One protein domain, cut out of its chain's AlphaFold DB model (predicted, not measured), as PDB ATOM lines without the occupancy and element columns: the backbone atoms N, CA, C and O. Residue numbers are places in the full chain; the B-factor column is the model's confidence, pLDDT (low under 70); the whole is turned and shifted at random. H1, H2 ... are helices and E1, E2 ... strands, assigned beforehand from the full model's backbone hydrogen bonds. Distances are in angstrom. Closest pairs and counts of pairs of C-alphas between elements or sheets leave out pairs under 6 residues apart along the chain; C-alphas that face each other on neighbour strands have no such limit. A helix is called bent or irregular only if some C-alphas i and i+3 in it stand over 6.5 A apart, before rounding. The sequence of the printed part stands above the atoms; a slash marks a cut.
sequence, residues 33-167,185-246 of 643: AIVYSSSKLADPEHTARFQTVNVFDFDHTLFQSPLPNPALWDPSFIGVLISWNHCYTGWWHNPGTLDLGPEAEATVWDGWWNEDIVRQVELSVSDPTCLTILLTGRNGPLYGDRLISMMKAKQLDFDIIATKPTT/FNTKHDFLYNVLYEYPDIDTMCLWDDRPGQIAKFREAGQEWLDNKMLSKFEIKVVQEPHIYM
ATOM      1  N   ALA A  33      75.357 153.074  91.921       91.31
ATOM      2  CA  ALA A  33      74.212 152.584  92.690       91.31
ATOM      3  C   ALA A  33      72.977 153.491  92.570       91.31
ATOM      4  O   ALA A  33      71.860 152.998  92.730       91.31
ATOM      5  N   ILE A  34      73.159 154.794  92.332       94.19
ATOM      6  CA  ILE A  34      72.058 155.757  92.316       94.19
ATOM      7  C   ILE A  34      71.248 155.564  91.037       94.19
ATOM      8  O   ILE A  34      71.766 155.709  89.934       94.19
ATOM      9  N   VAL A  35      69.966 155.244  91.202       95.62
ATOM     10  CA  VAL A  35      68.989 155.182  90.101       95.62
ATOM     11  C   VAL A  35      68.066 156.396  90.098       95.62
ATOM     12  O   VAL A  35      67.458 156.704  89.079       95.62
ATOM     13  N   TYR A  36      67.980 157.107  91.224       97.50
ATOM     14  CA  TYR A  36      67.251 158.360  91.350       97.50
ATOM     15  C   TYR A  36      67.897 159.247  92.415       97.50
ATOM     16  O   TYR A  36      68.275 158.764  93.485       97.50
ATOM     17  N   SER A  37      67.974 160.540  92.119       97.25
ATOM     18  CA  SER A  37      68.350 161.595  93.052       97.25
ATOM     19  C   SER A  37      67.392 162.776  92.910       97.25
ATOM     20  O   SER A  37      66.997 163.159  91.805       97.25
ATOM     21  N   SER A  38      67.010 163.354  94.042       96.19
ATOM     22  CA  SER A  38      66.199 164.564  94.106       96.19
ATOM     23  C   SER A  38      66.966 165.752  93.527       96.19
ATOM     24  O   SER A  38      68.146 165.955  93.823       96.19
ATOM     25  N   SER A  39      66.284 166.603  92.755       94.88
ATOM     26  CA  SER A  39      66.881 167.834  92.220       94.88
ATOM     27  C   SER A  39      67.310 168.811  93.318       94.88
ATOM     28  O   SER A  39      68.142 169.678  93.065       94.88
ATOM     29  N   LYS A  40      66.773 168.665  94.541       93.69
ATOM     30  CA  LYS A  40      67.169 169.462  95.712       93.69
ATOM     31  C   LYS A  40      68.641 169.252  96.080       93.69
ATOM     32  O   LYS A  40      69.272 170.172  96.580       93.69
ATOM     33  N   LEU A  41      69.214 168.083  95.776       95.25
ATOM     34  CA  LEU A  41      70.617 167.769  96.068       95.25
ATOM     35  C   LEU A  41      71.616 168.543  95.193       95.25
ATOM     36  O   LEU A  41      72.814 168.490  95.451       95.25
ATOM     37  N   ALA A  42      71.144 169.250  94.161       91.69
ATOM     38  CA  ALA A  42      71.974 170.152  93.368       91.69
ATOM     39  C   ALA A  42      72.172 171.529  94.029       91.69
ATOM     40  O   ALA A  42      73.016 172.293  93.564       91.69
ATOM     41  N   ASP A  43      71.398 171.859  95.071       93.88
ATOM     42  CA  ASP A  43      71.488 173.120  95.808       93.88
ATOM     43  C   ASP A  43      72.446 172.984  97.012       93.88
ATOM     44  O   ASP A  43      72.105 172.305  97.987       93.88
ATOM     45  N   PRO A  44      73.620 173.649  97.000       92.81
ATOM     46  CA  PRO A  44      74.570 173.590  98.106       92.81
ATOM     47  C   PRO A  44      73.999 174.104  99.431       92.81
ATOM     48  O   PRO A  44      74.373 173.603 100.492       92.81
ATOM     49  N   GLU A  45      73.087 175.087  99.397       93.31
ATOM     50  CA  GLU A  45      72.456 175.605 100.615       93.31
ATOM     51  C   GLU A  45      71.517 174.583 101.246       93.31
ATOM     52  O   GLU A  45      71.315 174.608 102.460       93.31
ATOM     53  N   HIS A  46      70.920 173.708 100.437       93.31
ATOM     54  CA  HIS A  46      70.113 172.601 100.923       93.31
ATOM     55  C   HIS A  46      71.007 171.517 101.531       93.31
ATOM     56  O   HIS A  46      70.799 171.136 102.682       93.31
ATOM     57  N   THR A  47      72.043 171.079 100.808       94.50
ATOM     58  CA  THR A  47      72.907 169.976 101.259       94.50
ATOM     59  C   THR A  47      73.755 170.322 102.484       94.50
ATOM     60  O   THR A  47      74.046 169.439 103.284       94.50
ATOM     61  N   ALA A  48      74.117 171.596 102.678       94.44
ATOM     62  CA  ALA A  48      74.873 172.057 103.851       94.44
ATOM     63  C   ALA A  48      74.083 171.978 105.175       94.44
ATOM     64  O   ALA A  48      74.644 172.196 106.245       94.44
ATOM     65  N   ARG A  49      72.771 171.705 105.125       95.81
ATOM     66  CA  ARG A  49      71.919 171.573 106.321       95.81
ATOM     67  C   ARG A  49      71.861 170.150 106.852       95.81
ATOM     68  O   ARG A  49      71.310 169.954 107.932       95.81
ATOM     69  N   PHE A  50      72.357 169.167 106.101       98.06
ATOM     70  CA  PHE A  50      72.267 167.779 106.521       98.06
ATOM     71  C   PHE A  50      73.099 167.546 107.781       98.06
ATOM     72  O   PHE A  50      74.288 167.838 107.817       98.06
ATOM     73  N   GLN A  51      72.439 167.038 108.816       98.31
ATOM     74  CA  GLN A  51      73.038 166.632 110.091       98.31
ATOM     75  C   GLN A  51      72.777 165.147 110.360       98.31
ATOM     76  O   GLN A  51      73.559 164.475 111.023       98.31
ATOM     77  N   THR A  52      71.682 164.607 109.818       98.56
ATOM     78  CA  THR A  52      71.291 163.204 109.981       98.56
ATOM     79  C   THR A  52      71.112 162.533 108.624       98.56
ATOM     80  O   THR A  52      70.658 163.161 107.670       98.56
ATOM     81  N   VAL A  53      71.406 161.236 108.539       98.75
ATOM     82  CA  VAL A  53      71.001 160.383 107.416       98.75
ATOM     83  C   VAL A  53      70.172 159.203 107.906       98.75
ATOM     84  O   VAL A  53      70.578 158.466 108.807       98.75
ATOM     85  N   ASN A  54      69.019 159.003 107.277       98.81
ATOM     86  CA  ASN A  54      68.152 157.857 107.514       98.81
ATOM     87  C   ASN A  54      68.162 156.944 106.289       98.81
ATOM     88  O   ASN A  54      67.905 157.380 105.165       98.81
ATOM     89  N   VAL A  55      68.469 155.667 106.511       98.81
ATOM     90  CA  VAL A  55      68.676 154.675 105.453       98.81
ATOM     91  C   VAL A  55      67.699 153.524 105.629       98.81
ATOM     92  O   VAL A  55      67.759 152.795 106.615       98.81
ATOM     93  N   PHE A  56      66.839 153.310 104.643       98.75
ATOM     94  CA  PHE A  56      65.818 152.267 104.671       98.75
ATOM     95  C   PHE A  56      66.165 151.175 103.651       98.75
ATOM     96  O   PHE A  56      66.374 151.483 102.475       98.75
ATOM     97  N   ASP A  57      66.245 149.902 104.061       98.38
ATOM     98  CA  ASP A  57      66.232 148.793 103.096       98.38
ATOM     99  C   ASP A  57      64.836 148.637 102.470       98.38
ATOM    100  O   ASP A  57      63.821 149.080 103.010       98.38
ATOM    101  N   PHE A  58      64.784 147.999 101.302       97.62
ATOM    102  CA  PHE A  58      63.538 147.764 100.581       97.62
ATOM    103  C   PHE A  58      62.885 146.433 100.973       97.62
ATOM    104  O   PHE A  58      61.848 146.432 101.630       97.62
ATOM    105  N   ASP A  59      63.489 145.306 100.572       95.69
ATOM    106  CA  ASP A  59      62.897 143.971 100.721       95.69
ATOM    107  C   ASP A  59      62.735 143.611 102.206       95.69
ATOM    108  O   ASP A  59      63.706 143.662 102.947       95.69
ATOM    109  N   HIS A  60      61.522 143.237 102.622       94.69
ATOM    110  CA  HIS A  60      61.126 142.892 103.999       94.69
ATOM    111  C   HIS A  60      61.368 143.972 105.068       94.69
ATOM    112  O   HIS A  60      61.162 143.714 106.251       94.69
ATOM    113  N   THR A  61      61.749 145.183 104.659       97.25
ATOM    114  CA  THR A  61      61.909 146.341 105.545       97.25
ATOM    115  C   THR A  61      60.828 147.375 105.244       97.25
ATOM    116  O   THR A  61      59.872 147.492 106.004       97.25
ATOM    117  N   LEU A  62      60.937 148.089 104.118       98.12
ATOM    118  CA  LEU A  62      59.909 149.030 103.664       98.12
ATOM    119  C   LEU A  62      58.756 148.314 102.942       98.12
ATOM    120  O   LEU A  62      57.597 148.701 103.080       98.12
ATOM    121  N   PHE A  63      59.080 147.276 102.169       97.56
ATOM    122  CA  PHE A  63      58.140 146.544 101.324       97.56
ATOM    123  C   PHE A  63      58.269 145.037 101.550       97.56
ATOM    124  O   PHE A  63      59.365 144.482 101.460       97.56
ATOM    125  N   GLN A  64      57.161 144.343 101.796       95.12
ATOM    126  CA  GLN A  64      57.112 142.897 102.035       95.12
ATOM    127  C   GLN A  64      57.213 142.100 100.726       95.12
ATOM    128  O   GLN A  64      56.325 141.328 100.378       95.12
ATOM    129  N   SER A  65      58.314 142.278  99.989       94.69
ATOM    130  CA  SER A  65      58.619 141.517  98.773       94.69
ATOM    131  C   SER A  65      58.377 140.014  98.974       94.69
ATOM    132  O   SER A  65      58.861 139.458  99.960       94.69
ATOM    133  N   PRO A  66      57.681 139.320  98.056       94.25
ATOM    134  CA  PRO A  66      57.298 137.933  98.283       94.25
ATOM    135  C   PRO A  66      58.517 137.007  98.294       94.25
ATOM    136  O   PRO A  66      59.437 137.136  97.476       94.25
ATOM    137  N   LEU A  67      58.492 136.021  99.188       93.06
ATOM    138  CA  LEU A  67      59.398 134.868  99.158       93.06
ATOM    139  C   LEU A  67      58.757 133.704  98.393       93.06
ATOM    140  O   LEU A  67      57.535 133.665  98.283       93.06
ATOM    141  N   PRO A  68      59.540 132.716  97.920       94.56
ATOM    142  CA  PRO A  68      58.963 131.460  97.454       94.56
ATOM    143  C   PRO A  68      58.147 130.796  98.569       94.56
ATOM    144  O   PRO A  68      58.647 130.586  99.680       94.56
ATOM    145  N   ASN A  69      56.909 130.437  98.261       93.56
ATOM    146  CA  ASN A  69      55.943 129.901  99.201       93.56
ATOM    147  C   ASN A  69      56.289 128.450  99.609       93.56
ATOM    148  O   ASN A  69      56.248 127.539  98.772       93.56
ATOM    149  N   PRO A  70      56.587 128.181 100.896       90.06
ATOM    150  CA  PRO A  70      56.905 126.840 101.387       90.06
ATOM    151  C   PRO A  70      55.715 125.871 101.369       90.06
ATOM    152  O   PRO A  70      55.921 124.661 101.483       90.06
ATOM    153  N   ALA A  71      54.485 126.368 101.202       87.56
ATOM    154  CA  ALA A  71      53.299 125.546 100.974       87.56
ATOM    155  C   ALA A  71      53.163 125.084  99.512       87.56
ATOM    156  O   ALA A  71      52.402 124.152  99.241       87.56
ATOM    157  N   LEU A  72      53.905 125.692  98.577       92.50
ATOM    158  CA  LEU A  72      53.924 125.310  97.162       92.50
ATOM    159  C   LEU A  72      55.179 124.531  96.797       92.50
ATOM    160  O   LEU A  72      55.085 123.548  96.059       92.50
ATOM    161  N   TRP A  73      56.338 124.945  97.310       94.31
ATOM    162  CA  TRP A  73      57.632 124.449  96.850       94.31
ATOM    163  C   TRP A  73      58.361 123.621  97.905       94.31
ATOM    164  O   TRP A  73      58.425 123.980  99.078       94.31
ATOM    165  N   ASP A  74      58.985 122.523  97.477       91.56
ATOM    166  CA  ASP A  74      59.881 121.762  98.344       91.56
ATOM    167  C   ASP A  74      61.068 122.641  98.801       91.56
ATOM    168  O   ASP A  74      61.670 123.333  97.971       91.56
ATOM    169  N   PRO A  75      61.475 122.590 100.086       85.81
ATOM    170  CA  PRO A  75      62.563 123.417 100.610       85.81
ATOM    171  C   PRO A  75      63.890 123.319  99.849       85.81
ATOM    172  O   PRO A  75      64.615 124.310  99.758       85.81
ATOM    173  N   SER A  76      64.226 122.153  99.279       87.69
ATOM    174  CA  SER A  76      65.444 122.028  98.468       87.69
ATOM    175  C   SER A  76      65.336 122.822  97.166       87.69
ATOM    176  O   SER A  76      66.314 123.430  96.728       87.69
ATOM    177  N   PHE A  77      64.135 122.886  96.586       93.62
ATOM    178  CA  PHE A  77      63.878 123.671  95.391       93.62
ATOM    179  C   PHE A  77      63.796 125.169  95.697       93.62
ATOM    180  O   PHE A  77      64.342 125.955  94.932       93.62
ATOM    181  N   ILE A  78      63.257 125.574  96.853       92.75
ATOM    182  CA  ILE A  78      63.331 126.972  97.321       92.75
ATOM    183  C   ILE A  78      64.784 127.455  97.375       92.75
ATOM    184  O   ILE A  78      65.092 128.538  96.879       92.75
ATOM    185  N   GLY A  79      65.702 126.635  97.899       89.88
ATOM    186  CA  GLY A  79      67.133 126.959  97.900       89.88
ATOM    187  C   GLY A  79      67.696 127.196  96.491       89.88
ATOM    188  O   GLY A  79      68.493 128.113  96.284       89.88
ATOM    189  N   VAL A  80      67.239 126.418  95.506       92.50
ATOM    190  CA  VAL A  80      67.597 126.577  94.087       92.50
ATOM    191  C   VAL A  80      66.993 127.849  93.480       92.50
ATOM    192  O   VAL A  80      67.686 128.532  92.728       92.50
ATOM    193  N   LEU A  81      65.747 128.191  93.820       93.88
ATOM    194  CA  LEU A  81      65.073 129.408  93.353       93.88
ATOM    195  C   LEU A  81      65.732 130.671  93.911       93.88
ATOM    196  O   LEU A  81      66.019 131.595  93.157       93.88
ATOM    197  N   ILE A  82      66.020 130.709  95.215       91.56
ATOM    198  CA  ILE A  82      66.647 131.864  95.883       91.56
ATOM    199  C   ILE A  82      68.089 132.077  95.400       91.56
ATOM    200  O   ILE A  82      68.576 133.210  95.351       91.56
ATOM    201  N   SER A  83      68.777 131.001  95.019       87.94
ATOM    202  CA  SER A  83      70.148 131.073  94.526       87.94
ATOM    203  C   SER A  83      70.231 131.806  93.183       87.94
ATOM    204  O   SER A  83      69.709 131.349  92.170       87.94
ATOM    205  N   TRP A  84      70.992 132.902  93.160       83.81
ATOM    206  CA  TRP A  84      71.166 133.822  92.021       83.81
ATOM    207  C   TRP A  84      71.537 133.171  90.669       83.81
ATOM    208  O   TRP A  84      71.275 133.730  89.608       83.81
ATOM    209  N   ASN A  85      72.169 132.000  90.656       82.12
ATOM    210  CA  ASN A  85      72.677 131.400  89.417       82.12
ATOM    211  C   ASN A  85      72.312 129.925  89.226       82.12
ATOM    212  O   ASN A  85      72.876 129.281  88.342       82.12
ATOM    213  N   HIS A  86      71.394 129.389  90.035       86.62
ATOM    214  CA  HIS A  86      70.971 127.995  89.894       86.62
ATOM    215  C   HIS A  86      69.740 127.872  88.995       86.62
ATOM    216  O   HIS A  86      69.779 127.092  88.049       86.62
ATOM    217  N   CYS A  87      68.683 128.655  89.240       89.94
ATOM    218  CA  CYS A  87      67.492 128.693  88.388       89.94
ATOM    219  C   CYS A  87      67.431 130.010  87.603       89.94
ATOM    220  O   CYS A  87      66.973 131.028  88.122       89.94
ATOM    221  N   TYR A  88      67.913 129.999  86.356       89.38
ATOM    222  CA  TYR A  88      67.986 131.186  85.494       89.38
ATOM    223  C   TYR A  88      68.744 132.358  86.158       89.38
ATOM    224  O   TYR A  88      69.965 132.269  86.318       89.38
ATOM    225  N   THR A  89      68.046 133.435  86.541       88.75
ATOM    226  CA  THR A  89      68.573 134.606  87.269       88.75
ATOM    227  C   THR A  89      68.458 134.493  88.785       88.75
ATOM    228  O   THR A  89      69.002 135.333  89.493       88.75
ATOM    229  N   GLY A  90      67.761 133.480  89.296       91.06
ATOM    230  CA  GLY A  90      67.348 133.402  90.692       91.06
ATOM    231  C   GLY A  90      66.211 134.373  91.026       91.06
ATOM    232  O   GLY A  90      65.874 135.268  90.246       91.06
ATOM    233  N   TRP A  91      65.619 134.169  92.200       93.38
ATOM    234  CA  TRP A  91      64.418 134.854  92.679       93.38
ATOM    235  C   TRP A  91      64.612 136.371  92.760       93.38
ATOM    236  O   TRP A  91      63.962 137.128  92.049       93.38
ATOM    237  N   TRP A  92      65.595 136.826  93.541       89.94
ATOM    238  CA  TRP A  92      65.836 138.250  93.808       89.94
ATOM    239  C   TRP A  92      66.219 139.078  92.573       89.94
ATOM    240  O   TRP A  92      66.114 140.306  92.582       89.94
ATOM    241  N   HIS A  93      66.634 138.424  91.488       88.56
ATOM    242  CA  HIS A  93      67.016 139.072  90.234       88.56
ATOM    243  C   HIS A  93      65.987 138.891  89.122       88.56
ATOM    244  O   HIS A  93      66.212 139.409  88.034       88.56
ATOM    245  N   ASN A  94      64.883 138.184  89.368       92.00
ATOM    246  CA  ASN A  94      63.799 138.065  88.403       92.00
ATOM    247  C   ASN A  94      62.752 139.176  88.629       92.00
ATOM    248  O   ASN A  94      62.063 139.129  89.653       92.00
ATOM    249  N   PRO A  95      62.586 140.128  87.686       91.00
ATOM    250  CA  PRO A  95      61.629 141.230  87.814       91.00
ATOM    251  C   PRO A  95      60.194 140.792  88.122       91.00
ATOM    252  O   PRO A  95      59.480 141.514  88.813       91.00
ATOM    253  N   GLY A  96      59.800 139.583  87.699       92.56
ATOM    254  CA  GLY A  96      58.484 139.014  87.998       92.56
ATOM    255  C   GLY A  96      58.194 138.860  89.495       92.56
ATOM    256  O   GLY A  96      57.039 138.773  89.883       92.56
ATOM    257  N   THR A  97      59.211 138.899  90.364       93.81
ATOM    258  CA  THR A  97      59.016 138.867  91.827       93.81
ATOM    259  C   THR A  97      58.394 140.134  92.410       93.81
ATOM    260  O   THR A  97      57.912 140.089  93.537       93.81
ATOM    261  N   LEU A  98      58.383 141.251  91.672       94.25
ATOM    262  CA  LEU A  98      57.641 142.467  92.038       94.25
ATOM    263  C   LEU A  98      56.436 142.716  91.113       94.25
ATOM    264  O   LEU A  98      55.784 143.758  91.220       94.25
ATOM    265  N   ASP A  99      56.128 141.778  90.215       93.00
ATOM    266  CA  ASP A  99      54.919 141.797  89.388       93.00
ATOM    267  C   ASP A  99      53.773 141.086  90.123       93.00
ATOM    268  O   ASP A  99      53.385 139.950  89.842       93.00
ATOM    269  N   LEU A 100      53.260 141.774  91.141       92.50
ATOM    270  CA  LEU A 100      52.182 141.288  92.003       92.50
ATOM    271  C   LEU A 100      50.807 141.364  91.318       92.50
ATOM    272  O   LEU A 100      49.853 140.734  91.769       92.50
ATOM    273  N   GLY A 101      50.726 142.051  90.174       91.44
ATOM    274  CA  GLY A 101      49.537 142.145  89.341       91.44
ATOM    275  C   GLY A 101      48.765 143.447  89.409       91.44
ATOM    276  O   GLY A 101      48.960 144.240  90.321       91.44
ATOM    277  N   PRO A 102      47.823 143.639  88.466       93.12
ATOM    278  CA  PRO A 102      47.061 144.876  88.353       93.12
ATOM    279  C   PRO A 102      46.154 145.151  89.552       93.12
ATOM    280  O   PRO A 102      45.832 146.304  89.788       93.12
ATOM    281  N   GLU A 103      45.726 144.126  90.296       92.94
ATOM    282  CA  GLU A 103      44.942 144.320  91.520       92.94
ATOM    283  C   GLU A 103      45.802 144.992  92.600       92.94
ATOM    284  O   GLU A 103      45.444 146.077  93.051       92.94
ATOM    285  N   ALA A 104      46.977 144.432  92.899       93.44
ATOM    286  CA  ALA A 104      47.918 145.026  93.835       93.44
ATOM    287  C   ALA A 104      48.385 146.406  93.354       93.44
ATOM    288  O   ALA A 104      48.442 147.341  94.136       93.44
ATOM    289  N   GLU A 105      48.668 146.593  92.063       93.44
ATOM    290  CA  GLU A 105      49.041 147.918  91.543       93.44
ATOM    291  C   GLU A 105      47.913 148.951  91.673       93.44
ATOM    292  O   GLU A 105      48.177 150.104  92.010       93.44
ATOM    293  N   ALA A 106      46.657 148.548  91.450       94.31
ATOM    294  CA  ALA A 106      45.499 149.432  91.571       94.31
ATOM    295  C   ALA A 106      45.267 149.907  93.012       94.31
ATOM    296  O   ALA A 106      44.767 151.013  93.211       94.31
ATOM    297  N   THR A 107      45.652 149.103  94.006       95.69
ATOM    298  CA  THR A 107      45.608 149.474  95.429       95.69
ATOM    299  C   THR A 107      46.901 150.127  95.916       95.69
ATOM    300  O   THR A 107      47.035 150.393  97.106       95.69
ATOM    301  N   VAL A 108      47.859 150.411  95.023       96.94
ATOM    302  CA  VAL A 108      49.199 150.903  95.390       96.94
ATOM    303  C   VAL A 108      49.885 149.939  96.366       96.94
ATOM    304  O   VAL A 108      50.574 150.345  97.294       96.94
ATOM    305  N   TRP A 109      49.709 148.642  96.133       96.81
ATOM    306  CA  TRP A 109      50.209 147.532  96.934       96.81
ATOM    307  C   TRP A 109      49.778 147.619  98.402       96.81
ATOM    308  O   TRP A 109      50.587 147.409  99.308       96.81
ATOM    309  N   ASP A 110      48.505 147.936  98.641       94.25
ATOM    310  CA  ASP A 110      47.932 147.905  99.986       94.25
ATOM    311  C   ASP A 110      48.155 146.531 100.643       94.25
ATOM    312  O   ASP A 110      48.061 145.488  99.990       94.25
ATOM    313  N   GLY A 111      48.530 146.538 101.920       92.19
ATOM    314  CA  GLY A 111      48.934 145.340 102.663       92.19
ATOM    315  C   GLY A 111      50.335 144.788 102.356       92.19
ATOM    316  O   GLY A 111      50.744 143.839 103.017       92.19
ATOM    317  N   TRP A 112      51.087 145.356 101.403       95.75
ATOM    318  CA  TRP A 112      52.490 144.978 101.143       95.75
ATOM    319  C   TRP A 112      53.504 145.958 101.734       95.75
ATOM    320  O   TRP A 112      54.686 145.631 101.860       95.75
ATOM    321  N   TRP A 113      53.079 147.179 102.053       97.31
ATOM    322  CA  TRP A 113      53.929 148.167 102.705       97.31
ATOM    323  C   TRP A 113      53.976 147.924 104.204       97.31
ATOM    324  O   TRP A 113      52.950 147.686 104.841       97.31
ATOM    325  N   ASN A 114      55.160 148.080 104.784       96.88
ATOM    326  CA  ASN A 114      55.263 148.218 106.226       96.88
ATOM    327  C   ASN A 114      54.885 149.656 106.610       96.88
ATOM    328  O   ASN A 114      55.721 150.558 106.538       96.88
ATOM    329  N   GLU A 115      53.624 149.878 106.985       96.25
ATOM    330  CA  GLU A 115      53.093 151.222 107.253       96.25
ATOM    331  C   GLU A 115      53.788 151.927 108.435       96.25
ATOM    332  O   GLU A 115      53.928 153.152 108.437       96.25
ATOM    333  N   ASP A 116      54.320 151.174 109.405       96.44
ATOM    334  CA  ASP A 116      55.123 151.753 110.487       96.44
ATOM    335  C   ASP A 116      56.438 152.334 109.950       96.44
ATOM    336  O   ASP A 116      56.858 153.419 110.366       96.44
ATOM    337  N   ILE A 117      57.075 151.648 108.995       98.12
ATOM    338  CA  ILE A 117      58.298 152.118 108.334       98.12
ATOM    339  C   ILE A 117      57.996 153.232 107.332       98.12
ATOM    340  O   ILE A 117      58.749 154.203 107.290       98.12
ATOM    341  N   VAL A 118      56.883 153.163 106.594       98.50
ATOM    342  CA  VAL A 118      56.402 154.269 105.744       98.50
ATOM    343  C   VAL A 118      56.292 155.555 106.558       98.50
ATOM    344  O   VAL A 118      56.852 156.577 106.168       98.50
ATOM    345  N   ARG A 119      55.696 155.491 107.753       98.31
ATOM    346  CA  ARG A 119      55.619 156.644 108.656       98.31
ATOM    347  C   ARG A 119      56.995 157.167 109.076       98.31
ATOM    348  O   ARG A 119      57.172 158.374 109.225       98.31
ATOM    349  N   GLN A 120      57.983 156.291 109.282       98.44
ATOM    350  CA  GLN A 120      59.360 156.729 109.555       98.44
ATOM    351  C   GLN A 120      59.980 157.444 108.349       98.44
ATOM    352  O   GLN A 120      60.683 158.437 108.537       98.44
ATOM    353  N   VAL A 121      59.707 156.979 107.125       98.56
ATOM    354  CA  VAL A 121      60.147 157.646 105.891       98.56
ATOM    355  C   VAL A 121      59.518 159.035 105.785       98.56
ATOM    356  O   VAL A 121      60.238 160.002 105.576       98.56
ATOM    357  N   GLU A 122      58.208 159.172 106.002       98.38
ATOM    358  CA  GLU A 122      57.511 160.468 105.951       98.38
ATOM    359  C   GLU A 122      58.065 161.477 106.969       98.38
ATOM    360  O   GLU A 122      58.282 162.648 106.643       98.38
ATOM    361  N   LEU A 123      58.336 161.020 108.199       98.25
ATOM    362  CA  LEU A 123      58.980 161.837 109.230       98.25
ATOM    363  C   LEU A 123      60.390 162.265 108.810       98.25
ATOM    364  O   LEU A 123      60.757 163.418 109.017       98.25
ATOM    365  N   SER A 124      61.150 161.353 108.199       98.12
ATOM    366  CA  SER A 124      62.495 161.615 107.687       98.12
ATOM    367  C   SER A 124      62.490 162.659 106.566       98.12
ATOM    368  O   SER A 124      63.250 163.617 106.622       98.12
ATOM    369  N   VAL A 125      61.591 162.518 105.588       96.56
ATOM    370  CA  VAL A 125      61.444 163.448 104.451       96.56
ATOM    371  C   VAL A 125      60.991 164.840 104.901       96.56
ATOM    372  O   VAL A 125      61.343 165.847 104.286       96.56
ATOM    373  N   SER A 126      60.197 164.912 105.971       96.81
ATOM    374  CA  SER A 126      59.696 166.179 106.514       96.81
ATOM    375  C   SER A 126      60.768 166.985 107.257       96.81
ATOM    376  O   SER A 126      60.575 168.185 107.473       96.81
ATOM    377  N   ASP A 127      61.879 166.359 107.654       97.56
ATOM    378  CA  ASP A 127      62.996 167.020 108.325       97.56
ATOM    379  C   ASP A 127      63.990 167.591 107.294       97.56
ATOM    380  O   ASP A 127      64.716 166.836 106.645       97.56
ATOM    381  N   PRO A 128      64.101 168.927 107.152       95.94
ATOM    382  CA  PRO A 128      64.999 169.545 106.177       95.94
ATOM    383  C   PRO A 128      66.491 169.368 106.502       95.94
ATOM    384  O   PRO A 128      67.328 169.777 105.697       95.94
ATOM    385  N   THR A 129      66.830 168.828 107.678       97.94
ATOM    386  CA  THR A 129      68.202 168.506 108.103       97.94
ATOM    387  C   THR A 129      68.538 167.022 107.947       97.94
ATOM    388  O   THR A 129      69.656 166.601 108.267       97.94
ATOM    389  N   CYS A 130      67.600 166.220 107.435       98.38
ATOM    390  CA  CYS A 130      67.776 164.791 107.236       98.38
ATOM    391  C   CYS A 130      67.920 164.441 105.751       98.38
ATOM    392  O   CYS A 130      67.087 164.813 104.930       98.38
ATOM    393  N   LEU A 131      68.961 163.677 105.417       98.62
ATOM    394  CA  LEU A 131      69.092 163.017 104.121       98.62
ATOM    395  C   LEU A 131      68.370 161.663 104.169       98.62
ATOM    396  O   LEU A 131      68.761 160.773 104.929       98.62
ATOM    397  N   THR A 132      67.344 161.483 103.336       98.75
ATOM    398  CA  THR A 132      66.502 160.277 103.349       98.75
ATOM    399  C   THR A 132      66.819 159.355 102.171       98.75
ATOM    400  O   THR A 132      66.617 159.711 101.007       98.75
ATOM    401  N   ILE A 133      67.301 158.140 102.456       98.81
ATOM    402  CA  ILE A 133      67.833 157.210 101.448       98.81
ATOM    403  C   ILE A 133      67.082 155.873 101.462       98.81
ATOM    404  O   ILE A 133      66.992 155.213 102.498       98.81
ATOM    405  N   LEU A 134      66.647 155.413 100.287       98.75
ATOM    406  CA  LEU A 134      66.293 154.011 100.042       98.75
ATOM    407  C   LEU A 134      67.535 153.269  99.529       98.75
ATOM    408  O   LEU A 134      68.084 153.647  98.494       98.75
ATOM    409  N   LEU A 135      67.983 152.213 100.216       98.38
ATOM    410  CA  LEU A 135      69.203 151.472  99.871       98.38
ATOM    411  C   LEU A 135      68.960 149.961  99.804       98.38
ATOM    412  O   LEU A 135      68.965 149.267 100.821       98.38
ATOM    413  N   THR A 136      68.847 149.426  98.587       96.50
ATOM    414  CA  THR A 136      68.482 148.020  98.351       96.50
ATOM    415  C   THR A 136      69.568 147.188  97.671       96.50
ATOM    416  O   THR A 136      70.382 147.663  96.878       96.50
ATOM    417  N   GLY A 137      69.545 145.881  97.952       93.50
ATOM    418  CA  GLY A 137      70.348 144.879  97.254       93.50
ATOM    419  C   GLY A 137      69.829 144.468  95.871       93.50
ATOM    420  O   GLY A 137      70.514 143.688  95.198       93.50
ATOM    421  N   ARG A 138      68.652 144.953  95.447       92.56
ATOM    422  CA  ARG A 138      68.089 144.704  94.107       92.56
ATOM    423  C   ARG A 138      69.001 145.269  93.018       92.56
ATOM    424  O   ARG A 138      69.675 146.273  93.220       92.56
ATOM    425  N   ASN A 139      69.045 144.606  91.861       89.50
ATOM    426  CA  ASN A 139      69.915 145.010  90.758       89.50
ATOM    427  C   ASN A 139      69.377 146.266  90.052       89.50
ATOM    428  O   ASN A 139      68.315 146.210  89.437       89.50
ATOM    429  N   GLY A 140      70.123 147.368  90.104       88.19
ATOM    430  CA  GLY A 140      69.719 148.669  89.559       88.19
ATOM    431  C   GLY A 140      69.264 148.639  88.105       88.19
ATOM    432  O   GLY A 140      68.134 149.043  87.842       88.19
ATOM    433  N   PRO A 141      70.064 148.087  87.173       88.31
ATOM    434  CA  PRO A 141      69.676 147.984  85.766       88.31
ATOM    435  C   PRO A 141      68.351 147.253  85.502       88.31
ATOM    436  O   PRO A 141      67.736 147.482  84.469       88.31
ATOM    437  N   LEU A 142      67.920 146.364  86.404       89.50
ATOM    438  CA  LEU A 142      66.676 145.601  86.260       89.50
ATOM    439  C   LEU A 142      65.496 146.204  87.032       89.50
ATOM    440  O   LEU A 142      64.355 146.024  86.620       89.50
ATOM    441  N   TYR A 143      65.754 146.875  88.157       93.25
ATOM    442  CA  TYR A 143      64.711 147.294  89.099       93.25
ATOM    443  C   TYR A 143      64.596 148.803  89.299       93.25
ATOM    444  O   TYR A 143      63.634 149.227  89.930       93.25
ATOM    445  N   GLY A 144      65.531 149.612  88.793       94.38
ATOM    446  CA  GLY A 144      65.573 151.056  89.044       94.38
ATOM    447  C   GLY A 144      64.247 151.745  88.727       94.38
ATOM    448  O   GLY A 144      63.614 152.294  89.627       94.38
ATOM    449  N   ASP A 145      63.772 151.614  87.488       95.75
ATOM    450  CA  ASP A 145      62.509 152.220  87.048       95.75
ATOM    451  C   ASP A 145      61.306 151.700  87.843       95.75
ATOM    452  O   ASP A 145      60.422 152.474  88.221       95.75
ATOM    453  N   ARG A 146      61.288 150.398  88.158       95.75
ATOM    454  CA  ARG A 146      60.209 149.787  88.945       95.75
ATOM    455  C   ARG A 146      60.167 150.363  90.357       95.75
ATOM    456  O   ARG A 146      59.103 150.805  90.781       95.75
ATOM    457  N   LEU A 147      61.300 150.422  91.052       97.25
ATOM    458  CA  LEU A 147      61.391 150.990  92.399       97.25
ATOM    459  C   LEU A 147      60.967 152.460  92.404       97.25
ATOM    460  O   LEU A 147      60.146 152.847  93.230       97.25
ATOM    461  N   ILE A 148      61.444 153.255  91.440       97.56
ATOM    462  CA  ILE A 148      61.052 154.664  91.294       97.56
ATOM    463  C   ILE A 148      59.538 154.786  91.093       97.56
ATOM    464  O   ILE A 148      58.905 155.631  91.724       97.56
ATOM    465  N   SER A 149      58.941 153.947  90.240       96.69
ATOM    466  CA  SER A 149      57.491 153.966  90.005       96.69
ATOM    467  C   SER A 149      56.688 153.613  91.260       96.69
ATOM    468  O   SER A 149      55.701 154.284  91.551       96.69
ATOM    469  N   MET A 150      57.146 152.628  92.042       97.62
ATOM    470  CA  MET A 150      56.500 152.214  93.290       97.62
ATOM    471  C   MET A 150      56.578 153.316  94.352       97.62
ATOM    472  O   MET A 150      55.557 153.649  94.949       97.62
ATOM    473  N   MET A 151      57.755 153.931  94.537       97.75
ATOM    474  CA  MET A 151      57.923 155.043  95.484       97.75
ATOM    475  C   MET A 151      57.036 156.230  95.109       97.75
ATOM    476  O   MET A 151      56.345 156.772  95.965       97.75
ATOM    477  N   LYS A 152      56.985 156.594  93.821       97.25
ATOM    478  CA  LYS A 152      56.121 157.680  93.332       97.25
ATOM    479  C   LYS A 152      54.638 157.389  93.541       97.25
ATOM    480  O   LYS A 152      53.908 158.277  93.958       97.25
ATOM    481  N   ALA A 153      54.193 156.163  93.268       97.25
ATOM    482  CA  ALA A 153      52.797 155.777  93.463       97.25
ATOM    483  C   ALA A 153      52.390 155.841  94.947       97.25
ATOM    484  O   ALA A 153      51.315 156.351  95.260       97.25
ATOM    485  N   LYS A 154      53.274 155.400  95.853       97.69
ATOM    486  CA  LYS A 154      53.085 155.485  97.312       97.69
ATOM    487  C   LYS A 154      53.386 156.880  97.891       97.69
ATOM    488  O   LYS A 154      53.158 157.089  99.072       97.69
ATOM    489  N   GLN A 155      53.832 157.834  97.065       97.38
ATOM    490  CA  GLN A 155      54.184 159.210  97.452       97.38
ATOM    491  C   GLN A 155      55.319 159.285  98.491       97.38
ATOM    492  O   GLN A 155      55.311 160.118  99.392       97.38
ATOM    493  N   LEU A 156      56.314 158.403  98.357       97.62
ATOM    494  CA  LEU A 156      57.511 158.397  99.197       97.62
ATOM    495  C   LEU A 156      58.638 159.179  98.514       97.62
ATOM    496  O   LEU A 156      59.337 158.664  97.636       97.62
ATOM    497  N   ASP A 157      58.818 160.426  98.940       95.81
ATOM    498  CA  ASP A 157      59.753 161.386  98.342       95.81
ATOM    499  C   ASP A 157      61.182 161.248  98.898       95.81
ATOM    500  O   ASP A 157      61.721 162.158  99.524       95.81
ATOM    501  N   PHE A 158      61.819 160.099  98.656       98.31
ATOM    502  CA  PHE A 158      63.233 159.889  98.992       98.31
ATOM    503  C   PHE A 158      64.151 160.919  98.317       98.31
ATOM    504  O   PHE A 158      63.932 161.294  97.164       98.31
ATOM    505  N   ASP A 159      65.245 161.310  98.976       98.31
ATOM    506  CA  ASP A 159      66.279 162.141  98.349       98.31
ATOM    507  C   ASP A 159      67.143 161.321  97.392       98.31
ATOM    508  O   ASP A 159      67.533 161.805  96.328       98.31
ATOM    509  N   ILE A 160      67.430 160.068  97.759       98.50
ATOM    510  CA  ILE A 160      68.209 159.130  96.948       98.50
ATOM    511  C   ILE A 160      67.554 157.750  96.968       98.50
ATOM    512  O   ILE A 160      67.232 157.214  98.029       98.50
ATOM    513  N   ILE A 161      67.445 157.132  95.790       98.50
ATOM    514  CA  ILE A 161      67.198 155.694  95.658       98.50
ATOM    515  C   ILE A 161      68.465 155.049  95.105       98.50
ATOM    516  O   ILE A 161      68.876 155.300  93.967       98.50
ATOM    517  N   ALA A 162      69.078 154.204  95.929       97.38
ATOM    518  CA  ALA A 162      70.298 153.479  95.633       97.38
ATOM    519  C   ALA A 162      70.044 151.965  95.583       97.38
ATOM    520  O   ALA A 162      69.358 151.371  96.415       97.38
ATOM    521  N   THR A 163      70.632 151.327  94.580       95.31
ATOM    522  CA  THR A 163      70.463 149.911  94.249       95.31
ATOM    523  C   THR A 163      71.819 149.244  94.075       95.31
ATOM    524  O   THR A 163      72.859 149.894  93.969       95.31
ATOM    525  N   LYS A 164      71.839 147.917  93.978       92.19
ATOM    526  CA  LYS A 164      73.064 147.200  93.645       92.19
ATOM    527  C   LYS A 164      73.388 147.379  92.154       92.19
ATOM    528  O   LYS A 164      72.656 146.838  91.321       92.19
ATOM    529  N   PRO A 165      74.504 148.033  91.780       89.19
ATOM    530  CA  PRO A 165      74.787 148.362  90.381       89.19
ATOM    531  C   PRO A 165      75.026 147.111  89.533       89.19
ATOM    532  O   PRO A 165      74.604 147.020  88.385       89.19
ATOM    533  N   THR A 166      75.680 146.105  90.114       88.75
ATOM    534  CA  THR A 166      75.982 144.844  89.445       88.75
ATOM    535  C   THR A 166      76.089 143.704  90.449       88.75
ATOM    536  O   THR A 166      76.456 143.916  91.605       88.75
ATOM    537  N   THR A 167      75.775 142.480  90.023       87.88
ATOM    538  CA  THR A 167      76.054 141.272  90.819       87.88
ATOM    539  C   THR A 167      77.415 140.682  90.480       87.88
ATOM    540  O   THR A 167      78.067 140.115  91.358       87.88
ATOM    541  N   PHE A 185      76.328 143.425 100.814       90.69
ATOM    542  CA  PHE A 185      76.756 144.197 101.989       90.69
ATOM    543  C   PHE A 185      77.848 145.205 101.617       90.69
ATOM    544  O   PHE A 185      77.706 146.381 101.908       90.69
ATOM    545  N   ASN A 186      78.889 144.773 100.901       87.31
ATOM    546  CA  ASN A 186      80.000 145.644 100.515       87.31
ATOM    547  C   ASN A 186      79.548 146.802  99.624       87.31
ATOM    548  O   ASN A 186      80.028 147.912  99.799       87.31
ATOM    549  N   THR A 187      78.591 146.573  98.719       88.31
ATOM    550  CA  THR A 187      77.981 147.661  97.944       88.31
ATOM    551  C   THR A 187      77.278 148.674  98.844       88.31
ATOM    552  O   THR A 187      77.504 149.868  98.684       88.31
ATOM    553  N   LYS A 188      76.435 148.217  99.785       93.69
ATOM    554  CA  LYS A 188      75.748 149.123 100.714       93.69
ATOM    555  C   LYS A 188      76.759 149.878 101.593       93.69
ATOM    556  O   LYS A 188      76.651 151.085 101.754       93.69
ATOM    557  N   HIS A 189      77.756 149.170 102.113       92.50
ATOM    558  CA  HIS A 189      78.789 149.712 102.989       92.50
ATOM    559  C   HIS A 189      79.638 150.786 102.294       92.50
ATOM    560  O   HIS A 189      79.784 151.884 102.823       92.50
ATOM    561  N   ASP A 190      80.137 150.506 101.084       89.25
ATOM    562  CA  ASP A 190      80.872 151.486 100.280       89.25
ATOM    563  C   ASP A 190      80.001 152.700  99.950       89.25
ATOM    564  O   ASP A 190      80.433 153.836 100.139       89.25
ATOM    565  N   PHE A 191      78.750 152.489  99.536       93.12
ATOM    566  CA  PHE A 191      77.833 153.588  99.246       93.12
ATOM    567  C   PHE A 191      77.651 154.523 100.455       93.12
ATOM    568  O   PHE A 191      77.732 155.738 100.300       93.12
ATOM    569  N   LEU A 192      77.484 153.982 101.664       95.75
ATOM    570  CA  LEU A 192      77.326 154.796 102.875       95.75
ATOM    571  C   LEU A 192      78.606 155.541 103.267       95.75
ATOM    572  O   LEU A 192      78.526 156.691 103.691       95.75
ATOM    573  N   TYR A 193      79.788 154.966 103.032       92.94
ATOM    574  CA  TYR A 193      81.030 155.738 103.118       92.94
ATOM    575  C   TYR A 193      81.015 156.926 102.154       92.94
ATOM    576  O   TYR A 193      81.332 158.045 102.550       92.94
ATOM    577  N   ASN A 194      80.613 156.711 100.898       92.50
ATOM    578  CA  ASN A 194      80.523 157.790  99.915       92.50
ATOM    579  C   ASN A 194      79.556 158.906 100.341       92.50
ATOM    580  O   ASN A 194      79.813 160.051  99.979       92.50
ATOM    581  N   VAL A 195      78.491 158.587 101.087       95.50
ATOM    582  CA  VAL A 195      77.567 159.572 101.675       95.50
ATOM    583  C   VAL A 195      78.275 160.410 102.740       95.50
ATOM    584  O   VAL A 195      78.284 161.631 102.631       95.50
ATOM    585  N   LEU A 196      78.927 159.770 103.716       95.19
ATOM    586  CA  LEU A 196      79.619 160.469 104.811       95.19
ATOM    587  C   LEU A 196      80.793 161.333 104.324       95.19
ATOM    588  O   LEU A 196      81.099 162.362 104.914       95.19
ATOM    589  N   TYR A 197      81.449 160.931 103.233       92.25
ATOM    590  CA  TYR A 197      82.505 161.732 102.609       92.25
ATOM    591  C   TYR A 197      81.973 162.912 101.784       92.25
ATOM    592  O   TYR A 197      82.682 163.905 101.643       92.25
ATOM    593  N   GLU A 198      80.776 162.803 101.203       93.06
ATOM    594  CA  GLU A 198      80.154 163.903 100.451       93.06
ATOM    595  C   GLU A 198      79.556 164.957 101.385       93.06
ATOM    596  O   GLU A 198      79.676 166.151 101.124       93.06
ATOM    597  N   TYR A 199      78.939 164.511 102.481       95.44
ATOM    598  CA  TYR A 199      78.238 165.356 103.444       95.44
ATOM    599  C   TYR A 199      78.892 165.224 104.830       95.44
ATOM    600  O   TYR A 199      78.362 164.529 105.697       95.44
ATOM    601  N   PRO A 200      80.056 165.864 105.049       94.06
ATOM    602  CA  PRO A 200      80.851 165.691 106.268       94.06
ATOM    603  C   PRO A 200      80.199 166.269 107.532       94.06
ATOM    604  O   PRO A 200      80.639 165.945 108.630       94.06
ATOM    605  N   ASP A 201      79.172 167.111 107.385       96.62
ATOM    606  CA  ASP A 201      78.416 167.684 108.506       96.62
ATOM    607  C   ASP A 201      77.355 166.716 109.068       96.62
ATOM    608  O   ASP A 201      76.752 166.999 110.103       96.62
ATOM    609  N   ILE A 202      77.135 165.564 108.419       98.31
ATOM    610  CA  ILE A 202      76.287 164.498 108.957       98.31
ATOM    611  C   ILE A 202      76.997 163.848 110.144       98.31
ATOM    612  O   ILE A 202      78.058 163.248 109.990       98.31
ATOM    613  N   ASP A 203      76.373 163.903 111.318       97.94
ATOM    614  CA  ASP A 203      76.914 163.345 112.558       97.94
ATOM    615  C   ASP A 203      76.125 162.128 113.067       97.94
ATOM    616  O   ASP A 203      76.634 161.341 113.872       97.94
ATOM    617  N   THR A 204      74.902 161.937 112.567       98.69
ATOM    618  CA  THR A 204      73.983 160.891 113.014       98.69
ATOM    619  C   THR A 204      73.504 160.042 111.841       98.69
ATOM    620  O   THR A 204      73.040 160.560 110.828       98.69
ATOM    621  N   MET A 205      73.544 158.716 111.990       98.75
ATOM    622  CA  MET A 205      72.950 157.783 111.025       98.75
ATOM    623  C   MET A 205      71.985 156.812 111.705       98.75
ATOM    624  O   MET A 205      72.345 156.158 112.689       98.75
ATOM    625  N   CYS A 206      70.782 156.673 111.144       98.69
ATOM    626  CA  CYS A 206      69.829 155.626 111.503       98.69
ATOM    627  C   CYS A 206      69.572 154.712 110.298       98.69
ATOM    628  O   CYS A 206      69.318 155.191 109.194       98.69
ATOM    629  N   LEU A 207      69.653 153.395 110.493       98.69
ATOM    630  CA  LEU A 207      69.484 152.402 109.432       98.69
ATOM    631  C   LEU A 207      68.401 151.385 109.799       98.69
ATOM    632  O   LEU A 207      68.390 150.887 110.920       98.69
ATOM    633  N   TRP A 208      67.534 151.030 108.854       98.56
ATOM    634  CA  TRP A 208      66.531 149.969 108.991       98.56
ATOM    635  C   TRP A 208      66.844 148.828 108.016       98.56
ATOM    636  O   TRP A 208      67.005 149.071 106.820       98.56
ATOM    637  N   ASP A 209      66.944 147.597 108.519       97.31
ATOM    638  CA  ASP A 209      67.187 146.380 107.720       97.31
ATOM    639  C   ASP A 209      66.538 145.179 108.434       97.31
ATOM    640  O   ASP A 209      66.403 145.173 109.666       97.31
ATOM    641  N   ASP A 210      66.132 144.162 107.676       94.38
ATOM    642  CA  ASP A 210      65.482 142.953 108.189       94.38
ATOM    643  C   ASP A 210      66.470 141.803 108.421       94.38
ATOM    644  O   ASP A 210      66.237 140.910 109.242       94.38
ATOM    645  N   ARG A 211      67.605 141.798 107.710       90.12
ATOM    646  CA  ARG A 211      68.452 140.607 107.601       90.12
ATOM    647  C   ARG A 211      69.432 140.536 108.765       90.12
ATOM    648  O   ARG A 211      70.383 141.322 108.800       90.12
ATOM    649  N   PRO A 212      69.360 139.512 109.642       88.00
ATOM    650  CA  PRO A 212      70.247 139.414 110.806       88.00
ATOM    651  C   PRO A 212      71.738 139.468 110.446       88.00
ATOM    652  O   PRO A 212      72.536 140.090 111.144       88.00
ATOM    653  N   GLY A 213      72.114 138.858 109.315       88.00
ATOM    654  CA  GLY A 213      73.490 138.871 108.818       88.00
ATOM    655  C   GLY A 213      73.961 140.220 108.258       88.00
ATOM    656  O   GLY A 213      75.157 140.486 108.307       88.00
ATOM    657  N   GLN A 214      73.067 141.065 107.727       91.38
ATOM    658  CA  GLN A 214      73.405 142.445 107.336       91.38
ATOM    659  C   GLN A 214      73.479 143.326 108.581       91.38
ATOM    660  O   GLN A 214      74.461 144.039 108.759       91.38
ATOM    661  N   ILE A 215      72.499 143.197 109.480       93.69
ATOM    662  CA  ILE A 215      72.435 143.939 110.740       93.69
ATOM    663  C   ILE A 215      73.716 143.761 111.554       93.69
ATOM    664  O   ILE A 215      74.303 144.744 111.994       93.69
ATOM    665  N   ALA A 216      74.178 142.518 111.739       92.69
ATOM    666  CA  ALA A 216      75.409 142.242 112.478       92.69
ATOM    667  C   ALA A 216      76.617 142.976 111.873       92.69
ATOM    668  O   ALA A 216      77.347 143.654 112.591       92.69
ATOM    669  N   LYS A 217      76.769 142.926 110.546       93.31
ATOM    670  CA  LYS A 217      77.865 143.605 109.847       93.31
ATOM    671  C   LYS A 217      77.747 145.129 109.882       93.31
ATOM    672  O   LYS A 217      78.758 145.813 109.964       93.31
ATOM    673  N   PHE A 218      76.534 145.680 109.839       96.56
ATOM    674  CA  PHE A 218      76.332 147.122 109.990       96.56
ATOM    675  C   PHE A 218      76.570 147.611 111.414       96.56
ATOM    676  O   PHE A 218      76.980 148.750 111.581       96.56
ATOM    677  N   ARG A 219      76.369 146.778 112.441       96.38
ATOM    678  CA  ARG A 219      76.800 147.123 113.807       96.38
ATOM    679  C   ARG A 219      78.317 147.263 113.888       96.38
ATOM    680  O   ARG A 219      78.796 148.212 114.493       96.38
ATOM    681  N   GLU A 220      79.051 146.358 113.244       95.12
ATOM    682  CA  GLU A 220      80.515 146.435 113.149       95.12
ATOM    683  C   GLU A 220      80.960 147.685 112.369       95.12
ATOM    684  O   GLU A 220      81.766 148.462 112.875       95.12
ATOM    685  N   ALA A 221      80.379 147.933 111.189       94.12
ATOM    686  CA  ALA A 221      80.659 149.129 110.386       94.12
ATOM    687  C   ALA A 221      80.298 150.436 111.114       94.12
ATOM    688  O   ALA A 221      81.051 151.405 111.087       94.12
ATOM    689  N   GLY A 222      79.162 150.456 111.808       96.75
ATOM    690  CA  GLY A 222      78.727 151.586 112.617       96.75
ATOM    691  C   GLY A 222      79.704 151.912 113.736       96.75
ATOM    692  O   GLY A 222      80.037 153.077 113.934       96.75
ATOM    693  N   GLN A 223      80.220 150.888 114.424       97.31
ATOM    694  CA  GLN A 223      81.264 151.073 115.429       97.31
ATOM    695  C   GLN A 223      82.547 151.638 114.806       97.31
ATOM    696  O   GLN A 223      83.134 152.557 115.367       97.31
ATOM    697  N   GLU A 224      82.938 151.168 113.616       94.44
ATOM    698  CA  GLU A 224      84.077 151.729 112.880       94.44
ATOM    699  C   GLU A 224      83.877 153.221 112.551       94.44
ATOM    700  O   GLU A 224      84.811 154.017 112.693       94.44
ATOM    701  N   TRP A 225      82.677 153.635 112.131       96.44
ATOM    702  CA  TRP A 225      82.378 155.047 111.858       96.44
ATOM    703  C   TRP A 225      82.438 155.915 113.120       96.44
ATOM    704  O   TRP A 225      82.961 157.031 113.059       96.44
ATOM    705  N   LEU A 226      81.960 155.400 114.257       97.62
ATOM    706  CA  LEU A 226      82.048 156.070 115.560       97.62
ATOM    707  C   LEU A 226      83.505 156.206 116.029       97.62
ATOM    708  O   LEU A 226      83.943 157.300 116.387       97.62
ATOM    709  N   ASP A 227      84.281 155.121 115.973       96.69
ATOM    710  CA  ASP A 227      85.683 155.091 116.415       96.69
ATOM    711  C   ASP A 227      86.556 156.044 115.585       96.69
ATOM    712  O   ASP A 227      87.431 156.739 116.113       96.69
ATOM    713  N   ASN A 228      86.272 156.137 114.283       93.38
ATOM    714  CA  ASN A 228      86.932 157.060 113.362       93.38
ATOM    715  C   ASN A 228      86.380 158.493 113.416       93.38
ATOM    716  O   ASN A 228      86.845 159.339 112.650       93.38
ATOM    717  N   LYS A 229      85.414 158.779 114.301       96.12
ATOM    718  CA  LYS A 229      84.761 160.091 114.456       96.12
ATOM    719  C   LYS A 229      84.129 160.614 113.163       96.12
ATOM    720  O   LYS A 229      84.095 161.820 112.937       96.12
ATOM    721  N   MET A 230      83.658 159.706 112.310       95.75
ATOM    722  CA  MET A 230      82.848 160.053 111.140       95.75
ATOM    723  C   MET A 230      81.392 160.305 111.526       95.75
ATOM    724  O   MET A 230      80.696 161.027 110.831       95.75
ATOM    725  N   LEU A 231      80.946 159.700 112.627       98.12
ATOM    726  CA  LEU A 231      79.640 159.910 113.233       98.12
ATOM    727  C   LEU A 231      79.819 160.107 114.741       98.12
ATOM    728  O   LEU A 231      80.734 159.544 115.347       98.12
ATOM    729  N   SER A 232      78.925 160.877 115.353       98.19
ATOM    730  CA  SER A 232      78.745 160.953 116.804       98.19
ATOM    731  C   SER A 232      77.742 159.897 117.291       98.19
ATOM    732  O   SER A 232      77.848 159.411 118.422       98.19
ATOM    733  N   LYS A 233      76.795 159.501 116.424       98.50
ATOM    734  CA  LYS A 233      75.742 158.530 116.728       98.50
ATOM    735  C   LYS A 233      75.434 157.619 115.534       98.50
ATOM    736  O   LYS A 233      75.208 158.074 114.417       98.50
ATOM    737  N   PHE A 234      75.333 156.319 115.805       98.56
ATOM    738  CA  PHE A 234      74.853 155.319 114.854       98.56
ATOM    739  C   PHE A 234      73.806 154.420 115.516       98.56
ATOM    740  O   PHE A 234      74.015 153.923 116.624       98.56
ATOM    741  N   GLU A 235      72.689 154.196 114.833       98.06
ATOM    742  CA  GLU A 235      71.627 153.295 115.276       98.06
ATOM    743  C   GLU A 235      71.175 152.404 114.119       98.06
ATOM    744  O   GLU A 235      70.914 152.885 113.020       98.06
ATOM    745  N   ILE A 236      71.026 151.103 114.378       97.50
ATOM    746  CA  ILE A 236      70.404 150.169 113.439       97.50
ATOM    747  C   ILE A 236      69.154 149.547 114.054       97.50
ATOM    748  O   ILE A 236      69.211 148.859 115.078       97.50
ATOM    749  N   LYS A 237      68.020 149.787 113.404       97.12
ATOM    750  CA  LYS A 237      66.698 149.299 113.768       97.12
ATOM    751  C   LYS A 237      66.420 148.002 113.020       97.12
ATOM    752  O   LYS A 237      66.472 147.940 111.795       97.12
ATOM    753  N   VAL A 238      66.153 146.955 113.792       94.94
ATOM    754  CA  VAL A 238      65.843 145.624 113.268       94.94
ATOM    755  C   VAL A 238      64.367 145.583 112.907       94.94
ATOM    756  O   VAL A 238      63.527 145.781 113.785       94.94
ATOM    757  N   VAL A 239      64.063 145.308 111.642       92.62
ATOM    758  CA  VAL A 239      62.685 145.135 111.168       92.62
ATOM    759  C   VAL A 239      62.386 143.644 111.043       92.62
ATOM    760  O   VAL A 239      63.190 142.881 110.518       92.62
ATOM    761  N   GLN A 240      61.259 143.195 111.591       84.94
ATOM    762  CA  GLN A 240      60.826 141.801 111.499       84.94
ATOM    763  C   GLN A 240      59.331 141.753 111.236       84.94
ATOM    764  O   GLN A 240      58.525 141.884 112.159       84.94
ATOM    765  N   GLU A 241      58.999 141.517 109.974       80.44
ATOM    766  CA  GLU A 241      57.630 141.335 109.514       80.44
ATOM    767  C   GLU A 241      57.359 139.873 109.154       80.44
ATOM    768  O   GLU A 241      58.275 139.158 108.723       80.44
ATOM    769  N   PRO A 242      56.108 139.402 109.294       76.31
ATOM    770  CA  PRO A 242      55.717 138.117 108.745       76.31
ATOM    771  C   PRO A 242      55.906 138.118 107.223       76.31
ATOM    772  O   PRO A 242      55.756 139.134 106.539       76.31
ATOM    773  N   HIS A 243      56.255 136.954 106.679       83.56
ATOM    774  CA  HIS A 243      56.385 136.800 105.237       83.56
ATOM    775  C   HIS A 243      55.005 136.798 104.583       83.56
ATOM    776  O   HIS A 243      54.121 136.050 105.001       83.56
ATOM    777  N   ILE A 244      54.864 137.581 103.518       86.00
ATOM    778  CA  ILE A 244      53.726 137.520 102.605       86.00
ATOM    779  C   ILE A 244      54.176 136.764 101.353       86.00
ATOM    780  O   ILE A 244      55.329 136.863 100.921       86.00
ATOM    781  N   TYR A 245      53.271 135.964 100.800       91.62
ATOM    782  CA  TYR A 245      53.503 135.177  99.595       91.62
ATOM    783  C   TYR A 245      52.687 135.738  98.438       91.62
ATOM    784  O   TYR A 245      51.651 136.371  98.634       91.62
ATOM    785  N   MET A 246      53.162 135.507  97.218       92.25
ATOM    786  CA  MET A 246      52.404 135.856  96.022       92.25
ATOM    787  C   MET A 246      51.157 134.960  95.919       92.25
ATOM    788  O   MET A 246      51.125 133.860  96.478       92.25
TER     789      MET A 246
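AT A GLANCE: This is residues 33 to 167 and 185 to 246 of the 643 residues of the protein "HAD_SAK_1 domain-containing protein" of Podila verticillata NRRL 6337 (UniProt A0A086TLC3). A twisted six-stranded sheet is the core of a three-layer slab, with helices H8 and H9 covering one face and H6 and H7 the other. The long axis runs roughly along the strands: the short helices H1 and H2 lie beyond one end of the sheet, and a loop-rich region with H3 and H4 lies beyond the other. The printed part has 197 residues, with nine named helices and six named strands in the order E1 H1 H2 E2 H3 H4 H5 H6 E3 H7 E4 H8 E5 H9 E6, of mixed class. The sheet runs E1 E4 E3 E2 E5 E6 and is mixed, with E1 antiparallel to E4 and the other neighbours parallel. The whole is compact, with a radius of gyration of the C-alphas of 17.1 A and spans of 51 by 36 by 28 A.

IN THESE COORDINATES: Start at the sheet with E3, residues 130 to 139, the longest strand at 25.8 A; find C-alpha 130 at (67.776, 164.791, 107.236) and follow it to C-alpha 139 at (69.915, 145.010, 90.758). The other strands are E1, residues 34 to 37, E4, 160 to 164, E2, 52 to 56, E5, 204 to 209, 16.9 A, and E6, 233 to 238, 16.6 A. Look next for the long helices: H6, 115 to 126, 16.4 A; H7, 140 to 154, 19.6 A; H8, 185 to 198, 20.1 A; and H9, 212 to 227, 22.7 A, which begins at C-alpha 212 (70.247, 139.414, 110.806). The shorter helices are H1, 39 to 42, H2, 44 to 47, H3, 75 to 82, 10.5 A, H4, 95 to 98, and H5, 102 to 106. H7 is irregular, with C-alphas 142 and 145 7.9 A apart.

HOW THE PARTS SIT: Read the sheet from edge strand E1: it is antiparallel to E4, with N 161 and O 36 2.9 A apart. E4 and E3 are parallel, N 162 to O 134 at 2.8 A; E3 and E2 are parallel, N 133 to O 54 at 2.9 A. E2 and E5 are parallel, N 55 to O 206 at 2.9 A, and E5 and edge strand E6 are parallel, N 237 to O 207 at 2.7 A. Three strand-helix-strand units, parallel neighbour strands joined through helices, are E2, H3 to H6, E3; E3, H7, E4; and E5, H9, E6, the last two with right-handed crossovers. H9 is over E6 and along it, at 3 degrees on the local plane; the closest C-alphas are Gly 222 and Phe 234, 5.8 A. On the same face, H8 touches H9 with residues 185 to 189, Phe 185 and Gln 214 having the closest C-alphas at 6.5 A, at a shallow tilt of 30 degrees, the same way. On the opposite face are H6, at a height of 9.9 A over the sheet, and H7, at 8.8 A; these two helices are apart. H4 and H7 are close but not clearly touching, with the C-alphas of Pro 95 and Leu 142 6.9 A apart. H1 and H2 only just touch, only at the corner, with 3 pairs of C-alphas within 8 A. H3 and H5 touch no helix and are not on the sheet. Each O i to N i+4 pair is within hydrogen-bond range in H3, H5, H6 and H8, against 9 of 11 in H7 and 11 of 12 in H9; H1, H2 and H4 are too short for such a pair.

THE WHOLE: The two C-alphas farthest apart are those of Glu 45 and Asp 74, 55.3 A. Residues 168 to 184 are not printed, and C-alphas 167 and 185 are 11.6 A apart across this cut, in the link from E4 to H8. The links E2 to H3, 18 residues, and H3 to H4, 12 residues, are long. The mean pLDDT of the printed part is 94.3, and no printed residue is under 70.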